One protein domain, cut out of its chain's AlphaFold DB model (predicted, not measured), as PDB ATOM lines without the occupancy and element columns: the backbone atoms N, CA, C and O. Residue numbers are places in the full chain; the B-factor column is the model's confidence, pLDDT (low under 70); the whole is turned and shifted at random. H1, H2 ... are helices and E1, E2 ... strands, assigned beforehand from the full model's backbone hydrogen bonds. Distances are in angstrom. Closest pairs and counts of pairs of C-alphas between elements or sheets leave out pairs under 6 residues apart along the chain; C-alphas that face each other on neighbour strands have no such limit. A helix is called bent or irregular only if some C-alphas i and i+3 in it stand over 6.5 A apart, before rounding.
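Overview. This is residues 45 to 182 of the 233 residues of an uncharacterized protein of Streptomyces gilvosporeus (UniProt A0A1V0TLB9). A long, strongly twisted sheet, E1 to E4, meets a smaller sheet, E5 to E7, where strands E1 and E5 cross closely, and the short helix H2 packs on both sheets. The longest helix, H4, runs past the E7 edge of the smaller sheet and touches H1, while H3 sits beside that sheet's strands and H5 makes a corner with H4. The printed part has 138 residues with five named helices and seven named strands, in the order E1 H1 E2 E3 E4 H2 E5 E6 E7 H3 H4 H5, of mixed class. Both sheets are antiparallel, in the orders E1 E2 E3 E4 and E5 E6 E7. The whole is compact, with a radius of gyration of the C-alphas of 15.7 A and spans of 47 by 36 by 26 A.

Along the chain. E1, residues 45 to 49, begins at C-alpha 45 (48.042, 2.075, -7.733), and H1 is residues 51 to 54. E2, residues 66 to 76, is 28.3 A long and bends by 54 degrees at residue 69. E3, residues 82 to 89, is 23.4 A long; E4, residues 98 to 105, is 20.5 A long and bends by 50 degrees at residue 101. H2 is residues 108 to 113, E5 121 to 125, E6 130 to 135, E7 138 to 141 and H3 144 to 149. H4, residues 158 to 172, is 20.8 A long and irregular: C-alphas 168 and 171 are 7.6 A apart. H5, residues 177 to 180, ends at C-alpha 180 (34.232, -22.114, 9.253).

Arrangement. E2, E3 and E4 form a meander, each strand the antiparallel neighbour of the one before. Pairing is staggered: E2 pairs with E1 over residues 66 to 71, N 46 and O 70 being 2.9 A apart, and with E3 over 71 to 76, N 73 and O 85 being 3.0 A apart. In the hairpin E3 and E4, N 86 and O 102 are 2.9 A apart. The closest C-alphas of E1 and E5 are those of Tyr 47 and Phe 123, 4.6 A. E5, E6 and E7 form a second meander, with N 123 and O 132 3.0 A apart and N 133 and O 140 2.9 A apart. H2 is on both sheets; it is over E5 at a height over the sheet of 9.1 A. H3 stands at the smaller sheet's level, and H4 only grazes that sheet. H1 and H4 touch, closest at the C-alphas of Val 54 and His 166, 4.7 A. H4 and H5 touch only at the corner, closest at the C-alphas of Lys 172 and Tyr 178, 5.7 A. Every O i to N i+4 pair is within hydrogen-bond range in H2 and H3, and 9 of 11 are in H4; H1 and H5 are too short for such a pair.

Size, cuts and confidence. The two C-alphas farthest apart, those of Lys 57 and Ala 78, are 48.8 A apart. The printed part has no cut, and its one long link is H1 to E2. Residues 92 to 95 have pLDDT under 70.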
ATOM      1  N   ALA A  45      49.186   2.914  -8.056       94.19
ATOM      2  CA  ALA A  45      48.042   2.075  -7.733       94.19
ATOM      3  C   ALA A  45      48.438   0.590  -7.754       94.19
ATOM      4  O   ALA A  45      48.877   0.073  -8.782       94.19
ATOM      5  N   LEU A  46      48.254  -0.105  -6.629       95.50
ATOM      6  CA  LEU A  46      48.493  -1.540  -6.521       95.50
ATOM      7  C   LEU A  46      47.177  -2.306  -6.530       95.50
ATOM      8  O   LEU A  46      46.324  -2.147  -5.649       95.50
ATOM      9  N   TYR A  47      47.049  -3.178  -7.525       96.56
ATOM     10  CA  TYR A  47      45.890  -4.035  -7.692       96.56
ATOM     11  C   TYR A  47      46.202  -5.448  -7.221       96.56
ATOM     12  O   TYR A  47      47.186  -6.052  -7.644       96.56
ATOM     13  N   GLU A  48      45.337  -6.004  -6.387       96.06
ATOM     14  CA  GLU A  48      45.436  -7.395  -5.953       96.06
ATOM     15  C   GLU A  48      44.311  -8.220  -6.556       96.06
ATOM     16  O   GLU A  48      43.220  -7.705  -6.828       96.06
ATOM     17  N   LEU A  49      44.576  -9.516  -6.728       96.62
ATOM     18  CA  LEU A  49      43.589 -10.491  -7.172       96.62
ATOM     19  C   LEU A  49      42.269 -10.325  -6.403       96.62
ATOM     20  O   LEU A  49      42.222 -10.400  -5.172       96.62
ATOM     21  N   ALA A  50      41.179 -10.100  -7.133       95.00
ATOM     22  CA  ALA A  50      39.890  -9.853  -6.510       95.00
ATOM     23  C   ALA A  50      39.307 -11.166  -5.955       95.00
ATOM     24  O   ALA A  50      39.158 -12.133  -6.707       95.00
ATOM     25  N   PRO A  51      38.860 -11.219  -4.687       92.62
ATOM     26  CA  PRO A  51      38.225 -12.421  -4.142       92.62
ATOM     27  C   PRO A  51      37.006 -12.880  -4.950       92.62
ATOM     28  O   PRO A  51      36.791 -14.075  -5.118       92.62
ATOM     29  N   ALA A  52      36.234 -11.942  -5.511       92.00
ATOM     30  CA  ALA A  52      35.097 -12.259  -6.372       92.00
ATOM     31  C   ALA A  52      35.519 -13.013  -7.647       92.00
ATOM     32  O   ALA A  52      34.842 -13.963  -8.039       92.00
ATOM     33  N   PHE A  53      36.659 -12.659  -8.245       96.25
ATOM     34  CA  PHE A  53      37.224 -13.370  -9.393       96.25
ATOM     35  C   PHE A  53      37.604 -14.807  -9.037       96.25
ATOM     36  O   PHE A  53      37.276 -15.731  -9.780       96.25
ATOM     37  N   VAL A  54      38.217 -14.991  -7.862       96.50
ATOM     38  CA  VAL A  54      38.614 -16.300  -7.321       96.50
ATOM     39  C   VAL A  54      37.416 -17.224  -7.135       96.50
ATOM     40  O   VAL A  54      37.547 -18.430  -7.321       96.50
ATOM     41  N   THR A  55      36.225 -16.699  -6.827       94.12
ATOM     42  CA  THR A  55      35.031 -17.553  -6.700       94.12
ATOM     43  C   THR A  55      34.672 -18.298  -7.986       94.12
ATOM     44  O   THR A  55      33.963 -19.294  -7.905       94.12
ATOM     45  N   GLY A  56      35.121 -17.830  -9.159       92.94
ATOM     46  CA  GLY A  56      34.805 -18.446 -10.451       92.94
ATOM     47  C   GLY A  56      33.345 -18.295 -10.897       92.94
ATOM     48  O   GLY A  56      32.964 -18.857 -11.918       92.94
ATOM     49  N   LYS A  57      32.512 -17.556 -10.148       91.88
ATOM     50  CA  LYS A  57      31.068 -17.429 -10.420       91.88
ATOM     51  C   LYS A  57      30.749 -16.439 -11.538       91.88
ATOM     52  O   LYS A  57      29.797 -16.636 -12.284       91.88
ATOM     53  N   ALA A  58      31.519 -15.357 -11.629       91.75
ATOM     54  CA  ALA A  58      31.349 -14.333 -12.652       91.75
ATOM     55  C   ALA A  58      32.212 -14.641 -13.880       91.75
ATOM     56  O   ALA A  58      33.325 -15.158 -13.747       91.75
ATOM     57  N   LYS A  59      31.725 -14.253 -15.066       94.94
ATOM     58  CA  LYS A  59      32.515 -14.313 -16.301       94.94
ATOM     59  C   LYS A  59      33.796 -13.470 -16.129       94.94
ATOM     60  O   LYS A  59      33.678 -12.308 -15.739       94.94
ATOM     61  N   PRO A  60      34.992 -14.018 -16.405       96.62
ATOM     62  CA  PRO A  60      36.243 -13.273 -16.294       96.62
ATOM     63  C   PRO A  60      36.244 -12.036 -17.204       96.62
ATOM     64  O   PRO A  60      35.893 -12.144 -18.379       96.62
ATOM     65  N   SER A  61      36.663 -10.888 -16.671       95.31
ATOM     66  CA  SER A  61      36.880  -9.647 -17.419       95.31
ATOM     67  C   SER A  61      38.042  -8.841 -16.832       95.31
ATOM     68  O   SER A  61      38.475  -9.063 -15.697       95.31
ATOM     69  N   ALA A  62      38.545  -7.869 -17.595       92.62
ATOM     70  CA  ALA A  62      39.601  -6.980 -17.121       92.62
ATOM     71  C   ALA A  62      39.204  -6.162 -15.881       92.62
ATOM     72  O   ALA A  62      40.068  -5.835 -15.071       92.62
ATOM     73  N   ASP A  63      37.914  -5.877 -15.702       92.44
ATOM     74  CA  ASP A  63      37.419  -5.072 -14.582       92.44
ATOM     75  C   ASP A  63      37.289  -5.868 -13.287       92.44
ATOM     76  O   ASP A  63      37.404  -5.305 -12.201       92.44
ATOM     77  N   ASN A  64      37.058  -7.180 -13.384       94.94
ATOM     78  CA  ASN A  64      36.811  -8.006 -12.207       94.94
ATOM     79  C   ASN A  64      38.014  -8.835 -11.756       94.94
ATOM     80  O   ASN A  64      37.974  -9.335 -10.638       94.94
ATOM     81  N   VAL A  65      39.078  -8.955 -12.562       96.81
ATOM     82  CA  VAL A  65      40.274  -9.745 -12.211       96.81
ATOM     83  C   VAL A  65      40.954  -9.266 -10.929       96.81
ATOM     84  O   VAL A  65      41.421 -10.075 -10.128       96.81
ATOM     85  N   ALA A  66      41.001  -7.956 -10.712       96.12
ATOM     86  CA  ALA A  66      41.758  -7.356  -9.629       96.12
ATOM     87  C   ALA A  66      41.065  -6.099  -9.111       96.12
ATOM     88  O   ALA A  66      40.396  -5.390  -9.860       96.12
ATOM     89  N   ARG A  67      41.254  -5.811  -7.826       94.38
ATOM     90  CA  ARG A  67      40.734  -4.607  -7.169       94.38
ATOM     91  C   ARG A  67      41.885  -3.726  -6.718       94.38
ATOM     92  O   ARG A  67      42.949  -4.241  -6.385       94.38
ATOM     93  N   LEU A  68      41.654  -2.418  -6.669       95.06
ATOM     94  CA  LEU A  68      42.587  -1.505  -6.021       95.06
ATOM     95  C   LEU A  68      42.628  -1.838  -4.525       95.06
ATOM     96  O   LEU A  68      41.591  -1.779  -3.861       95.06
ATOM     97  N   SER A  69      43.805  -2.213  -4.026       93.31
ATOM     98  CA  SER A  69      44.020  -2.509  -2.603       93.31
ATOM     99  C   SER A  69      44.844  -1.420  -1.922       93.31
ATOM    100  O   SER A  69      44.543  -1.063  -0.784       93.31
ATOM    101  N   TYR A  70      45.849  -0.867  -2.615       94.31
ATOM    102  CA  TYR A  70      46.752   0.124  -2.034       94.31
ATOM    103  C   TYR A  70      47.148   1.229  -3.012       94.31
ATOM    104  O   TYR A  70      47.217   1.016  -4.222       94.31
ATOM    105  N   LEU A  71      47.497   2.387  -2.457       94.62
ATOM    106  CA  LEU A  71      48.425   3.330  -3.073       94.62
ATOM    107  C   LEU A  71      49.806   3.118  -2.458       94.62
ATOM    108  O   LEU A  71      49.938   3.069  -1.236       94.62
ATOM    109  N   ALA A  72      50.825   2.992  -3.301       94.81
ATOM    110  CA  ALA A  72      52.188   2.716  -2.878       94.81
ATOM    111  C   ALA A  72      53.148   3.815  -3.325       94.81
ATOM    112  O   ALA A  72      53.149   4.198  -4.490       94.81
ATOM    113  N   SER A  73      54.008   4.279  -2.426       95.38
ATOM    114  CA  SER A  73      55.111   5.187  -2.759       95.38
ATOM    115  C   SER A  73      56.413   4.592  -2.288       95.38
ATOM    116  O   SER A  73      56.490   4.022  -1.200       95.38
ATOM    117  N   ARG A  74      57.465   4.808  -3.073       95.12
ATOM    118  CA  ARG A  74      58.821   4.557  -2.601       95.12
ATOM    119  C   ARG A  74      59.159   5.595  -1.528       95.12
ATOM    120  O   ARG A  74      58.856   6.775  -1.691       95.12
ATOM    121  N   ALA A  75      59.798   5.146  -0.463       91.69
ATOM    122  CA  ALA A  75      60.514   5.963   0.498       91.69
ATOM    123  C   ALA A  75      61.979   5.520   0.481       91.69
ATOM    124  O   ALA A  75      62.266   4.331   0.352       91.69
ATOM    125  N   ASN A  76      62.898   6.475   0.577       90.56
ATOM    126  CA  ASN A  76      64.328   6.193   0.639       90.56
ATOM    127  C   ASN A  76      64.864   6.757   1.951       90.56
ATOM    128  O   ASN A  76      64.456   7.853   2.348       90.56
ATOM    129  N   ASP A  77      65.763   6.032   2.607       83.94
ATOM    130  CA  ASP A  77      66.539   6.592   3.708       83.94
ATOM    131  C   ASP A  77      67.814   7.290   3.194       83.94
ATOM    132  O   ASP A  77      68.143   7.254   2.004       83.94
ATOM    133  N   ALA A  78      68.538   7.948   4.100       84.44
ATOM    134  CA  ALA A  78      69.786   8.641   3.774       84.44
ATOM    135  C   ALA A  78      70.922   7.692   3.341       84.44
ATOM    136  O   ALA A  78      71.880   8.140   2.716       84.44
ATOM    137  N   ASN A  79      70.811   6.398   3.653       87.38
ATOM    138  CA  ASN A  79      71.791   5.363   3.335       87.38
ATOM    139  C   ASN A  79      71.465   4.634   2.020       87.38
ATOM    140  O   ASN A  79      72.177   3.710   1.630       87.38
ATOM    141  N   GLY A  80      70.398   5.038   1.320       86.00
ATOM    142  CA  GLY A  80      69.960   4.428   0.069       86.00
ATOM    143  C   GLY A  80      69.123   3.159   0.244       86.00
ATOM    144  O   GLY A  80      68.799   2.513  -0.757       86.00
ATOM    145  N   HIS A  81      68.731   2.802   1.471       91.06
ATOM    146  CA  HIS A  81      67.751   1.745   1.679       91.06
ATOM    147  C   HIS A  81      66.391   2.206   1.174       91.06
ATOM    148  O   HIS A  81      65.966   3.349   1.372       91.06
ATOM    149  N   LYS A  82      65.700   1.286   0.510       93.88
ATOM    150  CA  LYS A  82      64.395   1.539  -0.078       93.88
ATOM    151  C   LYS A  82      63.333   0.844   0.743       93.88
ATOM    152  O   LYS A  82      63.486  -0.320   1.092       93.88
ATOM    153  N   ALA A  83      62.235   1.542   0.957       94.06
ATOM    154  CA  ALA A  83      61.015   0.986   1.501       94.06
ATOM    155  C   ALA A  83      59.830   1.394   0.624       94.06
ATOM    156  O   ALA A  83      59.878   2.378  -0.120       94.06
ATOM    157  N   THR A  84      58.740   0.653   0.738       95.31
ATOM    158  CA  THR A  84      57.463   0.991   0.125       95.31
ATOM    159  C   THR A  84      56.467   1.334   1.216       95.31
ATOM    160  O   THR A  84      56.138   0.501   2.058       95.31
ATOM    161  N   VAL A  85      55.969   2.564   1.187       95.25
ATOM    162  CA  VAL A  85      54.879   3.020   2.049       95.25
ATOM    163  C   VAL A  85      53.556   2.694   1.377       95.25
ATOM    164  O   VAL A  85      53.383   2.982   0.192       95.25
ATOM    165  N   LEU A  86      52.626   2.116   2.134       94.75
ATOM    166  CA  LEU A  86      51.326   1.681   1.640       94.75
ATOM    167  C   LEU A  86      50.207   2.439   2.328       94.75
ATOM    168  O   LEU A  86      50.140   2.499   3.559       94.75
ATOM    169  N   LEU A  87      49.285   2.946   1.522       93.38
ATOM    170  CA  LEU A  87      48.023   3.496   1.979       93.38
ATOM    171  C   LEU A  87      46.889   2.604   1.494       93.38
ATOM    172  O   LEU A  87      46.858   2.230   0.325       93.38
ATOM    173  N   SER A  88      45.946   2.288   2.373       92.44
ATOM    174  CA  SER A  88      44.694   1.618   2.020       92.44
ATOM    175  C   SER A  88      43.510   2.533   2.311       92.44
ATOM    176  O   SER A  88      43.594   3.458   3.121       92.44
ATOM    177  N   SER A  89      42.405   2.291   1.616       88.25
ATOM    178  CA  SER A  89      41.127   2.919   1.926       88.25
ATOM    179  C   SER A  89      40.203   1.893   2.572       88.25
ATOM    180  O   SER A  89      40.195   0.720   2.192       88.25
ATOM    181  N   ALA A  90      39.391   2.349   3.526       78.25
ATOM    182  CA  ALA A  90      38.306   1.549   4.087       78.25
ATOM    183  C   ALA A  90      37.196   1.260   3.053       78.25
ATOM    184  O   ALA A  90      36.414   0.324   3.228       78.25
ATOM    185  N   THR A  91      37.118   2.037   1.965       76.62
ATOM    186  CA  THR A  91      36.133   1.818   0.902       76.62
ATOM    187  C   THR A  91      36.658   0.846  -0.156       76.62
ATOM    188  O   THR A  91      37.805   0.903  -0.609       76.62
ATOM    189  N   LYS A  92      35.793  -0.081  -0.578       68.62
ATOM    190  CA  LYS A  92      36.122  -1.047  -1.631       68.62
ATOM    191  C   LYS A  92      36.291  -0.317  -2.967       68.62
ATOM    192  O   LYS A  92      35.361   0.337  -3.419       68.62
ATOM    193  N   GLY A  93      37.437  -0.510  -3.623       64.75
ATOM    194  CA  GLY A  93      37.705   0.025  -4.966       64.75
ATOM    195  C   GLY A  93      38.467   1.352  -5.000       64.75
ATOM    196  O   GLY A  93      38.834   1.787  -6.087       64.75
ATOM    197  N   GLY A  94      38.781   1.936  -3.841       65.38
ATOM    198  CA  GLY A  94      39.439   3.237  -3.736       65.38
ATOM    199  C   GLY A  94      38.434   4.385  -3.767       65.38
ATOM    200  O   GLY A  94      37.599   4.482  -4.659       65.38
ATOM    201  N   GLY A  95      38.514   5.245  -2.758       66.19
ATOM    202  CA  GLY A  95      37.558   6.322  -2.494       66.19
ATOM    203  C   GLY A  95      37.556   6.670  -1.004       66.19
ATOM    204  O   GLY A  95      37.925   5.840  -0.177       66.19
ATOM    205  N   GLY A  96      37.190   7.889  -0.621       73.31
ATOM    206  CA  GLY A  96      37.271   8.320   0.784       73.31
ATOM    207  C   GLY A  96      38.706   8.536   1.291       73.31
ATOM    208  O   GLY A  96      39.626   8.750   0.501       73.31
ATOM    209  N   SER A  97      38.890   8.520   2.614       83.56
ATOM    210  CA  SER A  97      40.184   8.778   3.253       83.56
ATOM    211  C   SER A  97      41.153   7.608   3.073       83.56
ATOM    212  O   SER A  97      40.815   6.442   3.284       83.56
ATOM    213  N   TRP A  98      42.381   7.938   2.680       88.62
ATOM    214  CA  TRP A  98      43.489   6.995   2.614       88.62
ATOM    215  C   TRP A  98      44.248   7.004   3.935       88.62
ATOM    216  O   TRP A  98      44.583   8.067   4.453       88.62
ATOM    217  N   HIS A  99      44.549   5.821   4.457       89.62
ATOM    218  CA  HIS A  99      45.240   5.653   5.728       89.62
ATOM    219  C   HIS A  99      46.531   4.877   5.522       89.62
ATOM    220  O   HIS A  99      46.559   3.892   4.782       89.62
ATOM    221  N   LEU A 100      47.597   5.305   6.201       91.31
ATOM    222  CA  LEU A 100      48.836   4.541   6.271       91.31
ATOM    223  C   LEU A 100      48.535   3.170   6.886       91.31
ATOM    224  O   LEU A 100      48.073   3.087   8.021       91.31
ATOM    225  N   THR A 101      48.803   2.103   6.139       92.19
ATOM    226  CA  THR A 101      48.501   0.730   6.573       92.19
ATOM    227  C   THR A 101      49.745  -0.119   6.769       92.19
ATOM    228  O   THR A 101      49.656  -1.198   7.352       92.19
ATOM    229  N   GLY A 102      50.894   0.328   6.267       92.31
ATOM    230  CA  GLY A 102      52.140  -0.392   6.452       92.31
ATOM    231  C   GLY A 102      53.303   0.201   5.679       92.31
ATOM    232  O   GLY A 102      53.142   1.040   4.791       92.31
ATOM    233  N   VAL A 103      54.483  -0.292   6.031       92.94
ATOM    234  CA  VAL A 103      55.740  -0.056   5.330       92.94
ATOM    235  C   VAL A 103      56.350  -1.422   5.049       92.94
ATOM    236  O   VAL A 103      56.425  -2.261   5.946       92.94
ATOM    237  N   ARG A 104      56.728  -1.668   3.797       92.88
ATOM    238  CA  ARG A 104      57.399  -2.896   3.362       92.88
ATOM    239  C   ARG A 104      58.835  -2.582   2.986       92.88
ATOM    240  O   ARG A 104      59.108  -1.512   2.449       92.88
ATOM    241  N   ASP A 105      59.732  -3.515   3.266       92.38
ATOM    242  CA  ASP A 105      61.114  -3.418   2.813       92.38
ATOM    243  C   ASP A 105      61.197  -3.526   1.280       92.38
ATOM    244  O   ASP A 105      60.419  -4.249   0.647       92.38
ATOM    245  N   GLY A 106      62.126  -2.784   0.681       92.81
ATOM    246  CA  GLY A 106      62.344  -2.742  -0.759       92.81
ATOM    247  C   GLY A 106      61.318  -1.920  -1.549       92.81
ATOM    248  O   GLY A 106      60.453  -1.222  -1.015       92.81
ATOM    249  N   ASP A 107      61.438  -1.981  -2.877       93.75
ATOM    250  CA  ASP A 107      60.628  -1.220  -3.836       93.75
ATOM    251  C   ASP A 107      59.992  -2.087  -4.933       93.75
ATOM    252  O   ASP A 107      59.603  -1.573  -5.987       93.75
ATOM    253  N   SER A 108      59.883  -3.399  -4.709       93.50
ATOM    254  CA  SER A 108      59.326  -4.351  -5.678       93.50
ATOM    255  C   SER A 108      57.871  -4.028  -6.027       93.50
ATOM    256  O   SER A 108      57.522  -4.000  -7.205       93.50
ATOM    257  N   ASP A 109      57.063  -3.688  -5.024       94.44
ATOM    258  CA  ASP A 109      55.669  -3.265  -5.163       94.44
ATOM    259  C   ASP A 109      55.515  -2.105  -6.162       94.44
ATOM    260  O   ASP A 109      54.737  -2.177  -7.116       94.44
ATOM    261  N   VAL A 110      56.316  -1.051  -5.982       95.56
ATOM    262  CA  VAL A 110      56.329   0.129  -6.860       95.56
ATOM    263  C   VAL A 110      56.898  -0.222  -8.236       95.56
ATOM    264  O   VAL A 110      56.377   0.225  -9.257       95.56
ATOM    265  N   THR A 111      57.958  -1.031  -8.277       95.69
ATOM    266  CA  THR A 111      58.653  -1.408  -9.515       95.69
ATOM    267  C   THR A 111      57.747  -2.208 -10.442       95.69
ATOM    268  O   THR A 111      57.630  -1.860 -11.615       95.69
ATOM    269  N   TYR A 112      57.072  -3.242  -9.935       96.56
ATOM    270  CA  TYR A 112      56.147  -4.036 -10.739       96.56
ATOM    271  C   TYR A 112      54.843  -3.292 -11.008       96.56
ATOM    272  O   TYR A 112      54.385  -3.306 -12.148       96.56
ATOM    273  N   GLY A 113      54.279  -2.579 -10.025       94.56
ATOM    274  CA  GLY A 113      53.043  -1.807 -10.204       94.56
ATOM    275  C   GLY A 113      53.110  -0.793 -11.355       94.56
ATOM    276  O   GLY A 113      52.103  -0.533 -12.012       94.56
ATOM    277  N   ARG A 114      54.308  -0.282 -11.672       95.00
ATOM    278  CA  ARG A 114      54.555   0.629 -12.804       95.00
ATOM    279  C   ARG A 114      54.665  -0.046 -14.166       95.00
ATOM    280  O   ARG A 114      54.654   0.657 -15.170       95.00
ATOM    281  N   GLN A 115      54.747  -1.374 -14.253       94.94
ATOM    282  CA  GLN A 115      54.938  -2.098 -15.523       94.94
ATOM    283  C   GLN A 115      53.668  -2.183 -16.389       94.94
ATOM    284  O   GLN A 115      53.444  -3.156 -17.119       94.94
ATOM    285  N   THR A 116      52.830  -1.151 -16.329       88.25
ATOM    286  CA  THR A 116      51.720  -0.953 -17.250       88.25
ATOM    287  C   THR A 116      52.226  -0.420 -18.596       88.25
ATOM    288  O   THR A 116      53.123   0.413 -18.672       88.25
ATOM    289  N   THR A 117      51.661  -0.933 -19.686       82.62
ATOM    290  CA  THR A 117      51.937  -0.545 -21.071       82.62
ATOM    291  C   THR A 117      50.615  -0.385 -21.823       82.62
ATOM    292  O   THR A 117      49.916  -1.378 -22.061       82.62
ATOM    293  N   GLY A 118      50.268   0.842 -22.221       85.25
ATOM    294  CA  GLY A 118      48.996   1.144 -22.887       85.25
ATOM    295  C   GLY A 118      47.794   0.755 -22.019       85.25
ATOM    296  O   GLY A 118      47.737   1.097 -20.845       85.25
ATOM    297  N   HIS A 119      46.860  -0.019 -22.576       87.00
ATOM    298  CA  HIS A 119      45.647  -0.479 -21.882       87.00
ATOM    299  C   HIS A 119      45.846  -1.724 -20.997       87.00
ATOM    300  O   HIS A 119      44.887  -2.436 -20.703       87.00
ATOM    301  N   SER A 120      47.081  -2.053 -20.606       93.44
ATOM    302  CA  SER A 120      47.317  -3.208 -19.736       93.44
ATOM    303  C   SER A 120      47.024  -2.894 -18.269       93.44
ATOM    304  O   SER A 120      47.277  -1.783 -17.812       93.44
ATOM    305  N   LYS A 121      46.608  -3.900 -17.502       95.25
ATOM    306  CA  LYS A 121      46.471  -3.817 -16.043       95.25
ATOM    307  C   LYS A 121      47.521  -4.700 -15.377       95.25
ATOM    308  O   LYS A 121      47.627  -5.873 -15.724       95.25
ATOM    309  N   VAL A 122      48.276  -4.161 -14.425       97.75
ATOM    310  CA  VAL A 122      49.177  -4.954 -13.574       97.75
ATOM    311  C   VAL A 122      48.474  -5.278 -12.266       97.75
ATOM    312  O   VAL A 122      47.789  -4.423 -11.710       97.75
ATOM    313  N   PHE A 123      48.626  -6.508 -11.788       98.12
ATOM    314  CA  PHE A 123      48.072  -6.947 -10.513       98.12
ATOM    315  C   PHE A 123      48.930  -8.049  -9.881       98.12
ATOM    316  O   PHE A 123      49.764  -8.660 -10.552       98.12
ATOM    317  N   THR A 124      48.724  -8.299  -8.589       98.00
ATOM    318  CA  THR A 124      49.518  -9.252  -7.804       98.00
ATOM    319  C   THR A 124      48.669 -10.331  -7.124       98.00
ATOM    320  O   THR A 124      47.496 -10.118  -6.797       98.00
ATOM    321  N   GLU A 125      49.279 -11.497  -6.910       97.19
ATOM    322  CA  GLU A 125      48.861 -12.527  -5.958       97.19
ATOM    323  C   GLU A 125      49.793 -12.473  -4.733       97.19
ATOM    324  O   GLU A 125      50.850 -13.119  -4.734       97.19
ATOM    325  N   PRO A 126      49.417 -11.753  -3.657       93.50
ATOM    326  CA  PRO A 126      50.296 -11.551  -2.503       93.50
ATOM    327  C   PRO A 126      50.757 -12.856  -1.852       93.50
ATOM    328  O   PRO A 126      51.892 -12.962  -1.409       93.50
ATOM    329  N   GLN A 127      49.887 -13.872  -1.856       92.69
ATOM    330  CA  GLN A 127      50.108 -15.170  -1.209       92.69
ATOM    331  C   GLN A 127      51.318 -15.938  -1.752       92.69
ATOM    332  O   GLN A 127      51.829 -16.827  -1.081       92.69
ATOM    333  N   ILE A 128      51.740 -15.636  -2.980       95.62
ATOM    334  CA  ILE A 128      52.905 -16.259  -3.614       95.62
ATOM    335  C   ILE A 128      53.884 -15.216  -4.158       95.62
ATOM    336  O   ILE A 128      54.754 -15.562  -4.946       95.62
ATOM    337  N   HIS A 129      53.730 -13.943  -3.777       95.69
ATOM    338  CA  HIS A 129      54.533 -12.824  -4.284       95.69
ATOM    339  C   HIS A 129      54.591 -12.739  -5.821       95.69
ATOM    340  O   HIS A 129      55.606 -12.342  -6.393       95.69
ATOM    341  N   ALA A 130      53.519 -13.121  -6.519       98.00
ATOM    342  CA  ALA A 130      53.498 -13.180  -7.979       98.00
ATOM    343  C   ALA A 130      52.892 -11.922  -8.603       98.00
ATOM    344  O   ALA A 130      51.815 -11.490  -8.206       98.00
ATOM    345  N   TRP A 131      53.552 -11.386  -9.629       98.38
ATOM    346  CA  TRP A 131      53.121 -10.204 -10.371       98.38
ATOM    347  C   TRP A 131      52.748 -10.551 -11.805       98.38
ATOM    348  O   TRP A 131      53.487 -11.241 -12.508       98.38
ATOM    349  N   TYR A 132      51.618 -10.023 -12.260       98.44
ATOM    350  CA  TYR A 132      51.055 -10.315 -13.569       98.44
ATOM    351  C   TYR A 132      50.678  -9.051 -14.315       98.44
ATOM    352  O   TYR A 132      50.294  -8.043 -13.724       98.44
ATOM    353  N   ARG A 133      50.695  -9.150 -15.641       98.00
ATOM    354  CA  ARG A 133      50.135  -8.151 -16.543       98.00
ATOM    355  C   ARG A 133      49.009  -8.768 -17.358       98.00
ATOM    356  O   ARG A 133      49.215  -9.767 -18.041       98.00
ATOM    357  N   LEU A 134      47.844  -8.137 -17.312       97.69
ATOM    358  CA  LEU A 134      46.705  -8.421 -18.171       97.69
ATOM    359  C   LEU A 134      46.705  -7.466 -19.365       97.69
ATOM    360  O   LEU A 134      46.706  -6.249 -19.186       97.69
ATOM    361  N   LYS A 135      46.659  -8.013 -20.577       96.06
ATOM    362  CA  LYS A 135      46.452  -7.263 -21.820       96.06
ATOM    363  C   LYS A 135      45.641  -8.124 -22.783       96.06
ATOM    364  O   LYS A 135      46.019  -9.265 -23.016       96.06
ATOM    365  N   ASN A 136      44.561  -7.583 -23.349       94.62
ATOM    366  CA  ASN A 136      43.713  -8.277 -24.331       94.62
ATOM    367  C   ASN A 136      43.266  -9.680 -23.856       94.62
ATOM    368  O   ASN A 136      43.443 -10.657 -24.576       94.62
ATOM    369  N   ASP A 137      42.782  -9.795 -22.613       96.25
ATOM    370  CA  ASP A 137      42.399 -11.065 -21.967       96.25
ATOM    371  C   ASP A 137      43.509 -12.125 -21.852       96.25
ATOM    372  O   ASP A 137      43.244 -13.296 -21.566       96.25
ATOM    373  N   ILE A 138      44.770 -11.717 -22.006       97.56
ATOM    374  CA  ILE A 138      45.948 -12.550 -21.785       97.56
ATOM    375  C   ILE A 138      46.676 -12.094 -20.523       97.56
ATOM    376  O   ILE A 138      47.053 -10.929 -20.389       97.56
ATOM    377  N   VAL A 139      46.894 -13.036 -19.608       98.25
ATOM    378  CA  VAL A 139      47.673 -12.858 -18.382       98.25
ATOM    379  C   VAL A 139      49.089 -13.365 -18.629       98.25
ATOM    380  O   VAL A 139      49.284 -14.539 -18.948       98.25
ATOM    381  N   ALA A 140      50.075 -12.484 -18.474       98.06
ATOM    382  CA  ALA A 140      51.497 -12.793 -18.588       98.06
ATOM    383  C   ALA A 140      52.211 -12.573 -17.241       98.06
ATOM    384  O   ALA A 140      51.877 -11.616 -16.534       98.06
ATOM    385  N   PRO A 141      53.188 -13.421 -16.876       98.12
ATOM    386  CA  PRO A 141      53.956 -13.262 -15.652       98.12
ATOM    387  C   PRO A 141      54.988 -12.134 -15.798       98.12
ATOM    388  O   PRO A 141      55.560 -11.942 -16.872       98.12
ATOM    389  N   LEU A 142      55.243 -11.404 -14.711       97.69
ATOM    390  CA  LEU A 142      56.269 -10.354 -14.634       97.69
ATOM    391  C   LEU A 142      57.487 -10.772 -13.801       97.69
ATOM    392  O   LEU A 142      58.555 -10.181 -13.935       97.69
ATOM    393  N   ASN A 143      57.348 -11.806 -12.970       97.88
ATOM    394  CA  ASN A 143      58.426 -12.357 -12.152       97.88
ATOM    395  C   ASN A 143      58.448 -13.895 -12.164       97.88
ATOM    396  O   ASN A 143      57.610 -14.564 -12.785       97.88
ATOM    397  N   ARG A 144      59.451 -14.474 -11.492       98.06
ATOM    398  CA  ARG A 144      59.629 -15.931 -11.420       98.06
ATOM    399  C   ARG A 144      58.474 -16.606 -10.699       98.06
ATOM    400  O   ARG A 144      58.005 -17.641 -11.156       98.06
ATOM    401  N   GLU A 145      57.984 -16.003  -9.629       98.19
ATOM    402  CA  GLU A 145      56.882 -16.517  -8.825       98.19
ATOM    403  C   GLU A 145      55.596 -16.598  -9.651       98.19
ATOM    404  O   GLU A 145      54.919 -17.622  -9.625       98.19
ATOM    405  N   ALA A 146      55.312 -15.584 -10.474       98.25
ATOM    406  CA  ALA A 146      54.217 -15.622 -11.440       98.25
ATOM    407  C   ALA A 146      54.423 -16.686 -12.522       98.25
ATOM    408  O   ALA A 146      53.482 -17.378 -12.901       98.25
ATOM    409  N   THR A 147      55.654 -16.866 -13.003       98.38
ATOM    410  CA  THR A 147      55.965 -17.911 -13.990       98.38
ATOM    411  C   THR A 147      55.699 -19.304 -13.413       98.38
ATOM    412  O   THR A 147      55.018 -20.116 -14.041       98.38
ATOM    413  N   SER A 148      56.160 -19.565 -12.188       98.00
ATOM    414  CA  SER A 148      55.842 -20.785 -11.436       98.00
ATOM    415  C   SER A 148      54.339 -20.903 -11.173       98.00
ATOM    416  O   SER A 148      53.756 -21.972 -11.355       98.00
ATOM    417  N   GLY A 149      53.689 -19.786 -10.836       96.94
ATOM    418  CA  GLY A 149      52.252 -19.673 -10.619       96.94
ATOM    419  C   GLY A 149      51.416 -20.059 -11.838       96.94
ATOM    420  O   GLY A 149      50.337 -20.613 -11.651       96.94
ATOM    421  N   LEU A 150      51.924 -19.854 -13.058       98.12
ATOM    422  CA  LEU A 150      51.307 -20.272 -14.327       98.12
ATOM    423  C   LEU A 150      51.800 -21.635 -14.836       98.12
ATOM    424  O   LEU A 150      51.571 -21.982 -15.998       98.12
ATOM    425  N   HIS A 151      52.486 -22.408 -13.993       97.06
ATOM    426  CA  HIS A 151      53.078 -23.702 -14.341       97.06
ATOM    427  C   HIS A 151      54.062 -23.597 -15.522       97.06
ATOM    428  O   HIS A 151      54.025 -24.392 -16.459       97.06
ATOM    429  N   GLY A 152      54.912 -22.564 -15.512       97.44
ATOM    430  CA  GLY A 152      55.946 -22.325 -16.523       97.44
ATOM    431  C   GLY A 152      55.443 -21.703 -17.829       97.44
ATOM    432  O   GLY A 152      56.242 -21.409 -18.719       97.44
ATOM    433  N   LYS A 153      54.132 -21.473 -17.971       97.19
ATOM    434  CA  LYS A 153      53.566 -20.852 -19.174       97.19
ATOM    435  C   LYS A 153      53.917 -19.366 -19.227       97.19
ATOM    436  O   LYS A 153      53.761 -18.640 -18.251       97.19
ATOM    437  N   ARG A 154      54.324 -18.898 -20.410       96.62
ATOM    438  CA  ARG A 154      54.634 -17.477 -20.668       96.62
ATOM    439  C   ARG A 154      53.393 -16.588 -20.747       96.62
ATOM    440  O   ARG A 154      53.506 -15.375 -20.624       96.62
ATOM    441  N   ALA A 155      52.230 -17.182 -20.989       97.38
ATOM    442  CA  ALA A 155      50.951 -16.496 -21.053       97.38
ATOM    443  C   ALA A 155      49.809 -17.506 -20.892       97.38
ATOM    444  O   ALA A 155      49.933 -18.666 -21.295       97.38
ATOM    445  N   VAL A 156      48.687 -17.058 -20.338       98.56
ATOM    446  CA  VAL A 156      47.433 -17.819 -20.273       98.56
ATOM    447  C   VAL A 156      46.252 -16.909 -20.585       98.56
ATOM    448  O   VAL A 156      46.325 -15.697 -20.388       98.56
ATOM    449  N   THR A 157      45.141 -17.478 -21.048       98.38
ATOM    450  CA  THR A 157      43.893 -16.715 -21.171       98.38
ATOM    451  C   THR A 157      43.359 -16.350 -19.788       98.38
ATOM    452  O   THR A 157      43.563 -17.086 -18.819       98.38
ATOM    453  N   LEU A 158      42.623 -15.245 -19.688       98.12
ATOM    454  CA  LEU A 158      42.036 -14.789 -18.429       98.12
ATOM    455  C   LEU A 158      41.098 -15.842 -17.814       98.12
ATOM    456  O   LEU A 158      41.097 -16.044 -16.602       98.12
ATOM    457  N   ALA A 159      40.361 -16.582 -18.646       98.19
ATOM    458  CA  ALA A 159      39.523 -17.692 -18.198       98.19
ATOM    459  C   ALA A 159      40.341 -18.871 -17.640       98.19
ATOM    460  O   ALA A 159      39.962 -19.465 -16.631       98.19
ATOM    461  N   ALA A 160      41.471 -19.216 -18.267       98.25
ATOM    462  CA  ALA A 160      42.365 -20.249 -17.743       98.25
ATOM    463  C   ALA A 160      43.013 -19.806 -16.424       98.25
ATOM    464  O   ALA A 160      43.109 -20.603 -15.490       98.25
ATOM    465  N   TYR A 161      43.389 -18.529 -16.328       98.44
ATOM    466  CA  TYR A 161      43.891 -17.935 -15.096       98.44
ATOM    467  C   TYR A 161      42.848 -17.988 -13.970       98.44
ATOM    468  O   TYR A 161      43.172 -18.429 -12.872       98.44
ATOM    469  N   GLN A 162      41.581 -17.646 -14.248       98.44
ATOM    470  CA  GLN A 162      40.494 -17.738 -13.264       98.44
ATOM    471  C   GLN A 162      40.342 -19.155 -12.704       98.44
ATOM    472  O   GLN A 162      40.260 -19.328 -11.492       98.44
ATOM    473  N   LYS A 163      40.351 -20.178 -13.568       98.00
ATOM    474  CA  LYS A 163      40.274 -21.583 -13.133       98.00
ATOM    475  C   LYS A 163      41.448 -21.967 -12.234       98.00
ATOM    476  O   LYS A 163      41.255 -22.659 -11.237       98.00
ATOM    477  N   LEU A 164      42.649 -21.502 -12.575       97.75
ATOM    478  CA  LEU A 164      43.863 -21.766 -11.812       97.75
ATOM    479  C   LEU A 164      43.783 -21.164 -10.404       97.75
ATOM    480  O   LEU A 164      43.988 -21.879  -9.424       97.75
ATOM    481  N   VAL A 165      43.428 -19.883 -10.282       97.69
ATOM    482  CA  VAL A 165      43.328 -19.235  -8.964       97.69
ATOM    483  C   VAL A 165      42.120 -19.722  -8.164       97.69
ATOM    484  O   VAL A 165      42.213 -19.853  -6.945       97.69
ATOM    485  N   HIS A 166      41.015 -20.066  -8.832       96.88
ATOM    486  CA  HIS A 166      39.861 -20.702  -8.200       96.88
ATOM    487  C   HIS A 166      40.269 -22.016  -7.536       96.88
ATOM    488  O   HIS A 166      40.055 -22.198  -6.342       96.88
ATOM    489  N   SER A 167      40.948 -22.893  -8.280       95.69
ATOM    490  CA  SER A 167      41.442 -24.165  -7.750       95.69
ATOM    491  C   SER A 167      42.410 -23.992  -6.576       95.69
ATOM    492  O   SER A 167      42.525 -24.896  -5.754       95.69
ATOM    493  N   ARG A 168      43.144 -22.876  -6.513       95.00
ATOM    494  CA  ARG A 168      44.170 -22.634  -5.492       95.00
ATOM    495  C   ARG A 168      43.612 -22.026  -4.199       95.00
ATOM    496  O   ARG A 168      44.194 -22.248  -3.129       95.00
ATOM    497  N   TYR A 169      42.557 -21.217  -4.308       95.19
ATOM    498  CA  TYR A 169      42.130 -20.320  -3.231       95.19
ATOM    499  C   TYR A 169      40.631 -20.311  -2.928       95.19
ATOM    500  O   TYR A 169      40.256 -19.766  -1.891       95.19
ATOM    501  N   ALA A 170      39.757 -20.848  -3.784       92.50
ATOM    502  CA  ALA A 170      38.310 -20.737  -3.563       92.50
ATOM    503  C   ALA A 170      37.857 -21.406  -2.257       92.50
ATOM    504  O   ALA A 170      36.926 -20.939  -1.602       92.50
ATOM    505  N   ASP A 171      38.559 -22.456  -1.839       92.00
ATOM    506  CA  ASP A 171      38.360 -23.158  -0.576       92.00
ATOM    507  C   ASP A 171      38.851 -22.373   0.651       92.00
ATOM    508  O   ASP A 171      38.518 -22.747   1.772       92.00
ATOM    509  N   LYS A 172      39.585 -21.270   0.467       89.88
ATOM    510  CA  LYS A 172      40.197 -20.442   1.526       89.88
ATOM    511  C   LYS A 172      39.558 -19.059   1.659       89.88
ATOM    512  O   LYS A 172      40.040 -18.228   2.421       89.88
ATOM    513  N   LEU A 173      38.498 -18.788   0.900       88.38
ATOM    514  CA  LEU A 173      37.779 -17.520   0.985       88.38
ATOM    515  C   LEU A 173      36.944 -17.424   2.276       88.38
ATOM    516  O   LEU A 173      36.519 -18.456   2.800       88.38
ATOM    517  N   PRO A 174      36.641 -16.205   2.762       84.25
ATOM    518  CA  PRO A 174      35.696 -16.014   3.861       84.25
ATOM    519  C   PRO A 174      34.372 -16.750   3.612       84.25
ATOM    520  O   PRO A 174      33.835 -16.726   2.501       84.25
ATOM    521  N   GLY A 175      33.855 -17.423   4.639       82.94
ATOM    522  CA  GLY A 175      32.671 -18.282   4.573       82.94
ATOM    523  C   GLY A 175      32.910 -19.695   4.020       82.94
ATOM    524  O   GLY A 175      31.985 -20.513   4.016       82.94
ATOM    525  N   SER A 176      34.122 -20.032   3.566       84.69
ATOM    526  CA  SER A 176      34.442 -21.388   3.114       84.69
ATOM    527  C   SER A 176      34.429 -22.405   4.267       84.69
ATOM    528  O   SER A 176      34.331 -22.068   5.447       84.69
ATOM    529  N   ALA A 177      34.536 -23.698   3.945       83.69
ATOM    530  CA  ALA A 177      34.712 -24.724   4.974       83.69
ATOM    531  C   ALA A 177      36.030 -24.557   5.752       83.69
ATOM    532  O   ALA A 177      36.088 -24.923   6.921       83.69
ATOM    533  N   TYR A 178      37.073 -24.018   5.114       81.88
ATOM    534  CA  TYR A 178      38.341 -23.696   5.767       81.88
ATOM    535  C   TYR A 178      38.156 -22.588   6.812       81.88
ATOM    536  O   TYR A 178      38.571 -22.750   7.959       81.88
ATOM    537  N   ASP A 179      37.451 -21.516   6.442       83.38
ATOM    538  CA  ASP A 179      37.125 -20.400   7.334       83.38
ATOM    539  C   ASP A 179      36.226 -20.840   8.501       83.38
ATOM    540  O   ASP A 179      36.566 -20.637   9.664       83.38
ATOM    541  N   ARG A 180      35.147 -21.587   8.220       82.31
ATOM    542  CA  ARG A 180      34.232 -22.114   9.253       82.31
ATOM    543  C   ARG A 180      34.895 -23.062  10.255       82.31
ATOM    544  O   ARG A 180      34.388 -23.230  11.358       82.31
ATOM    545  N   LYS A 181      36.016 -23.688   9.889       82.44
ATOM    546  CA  LYS A 181      36.826 -24.522  10.793       82.44
ATOM    547  C   LYS A 181      37.805 -23.701  11.648       82.44
ATOM    548  O   LYS A 181      38.599 -24.293  12.375       82.44
ATOM    549  N   GLY A 182      37.784 -22.369  11.550       79.56
ATOM    550  CA  GLY A 182      38.686 -21.464  12.268       79.56
ATOM    551  C   GLY A 182      40.124 -21.487  11.747       79.56
ATOM    552  O   GLY A 182      41.033 -21.039  12.438       79.56
TER     553      GLY A 182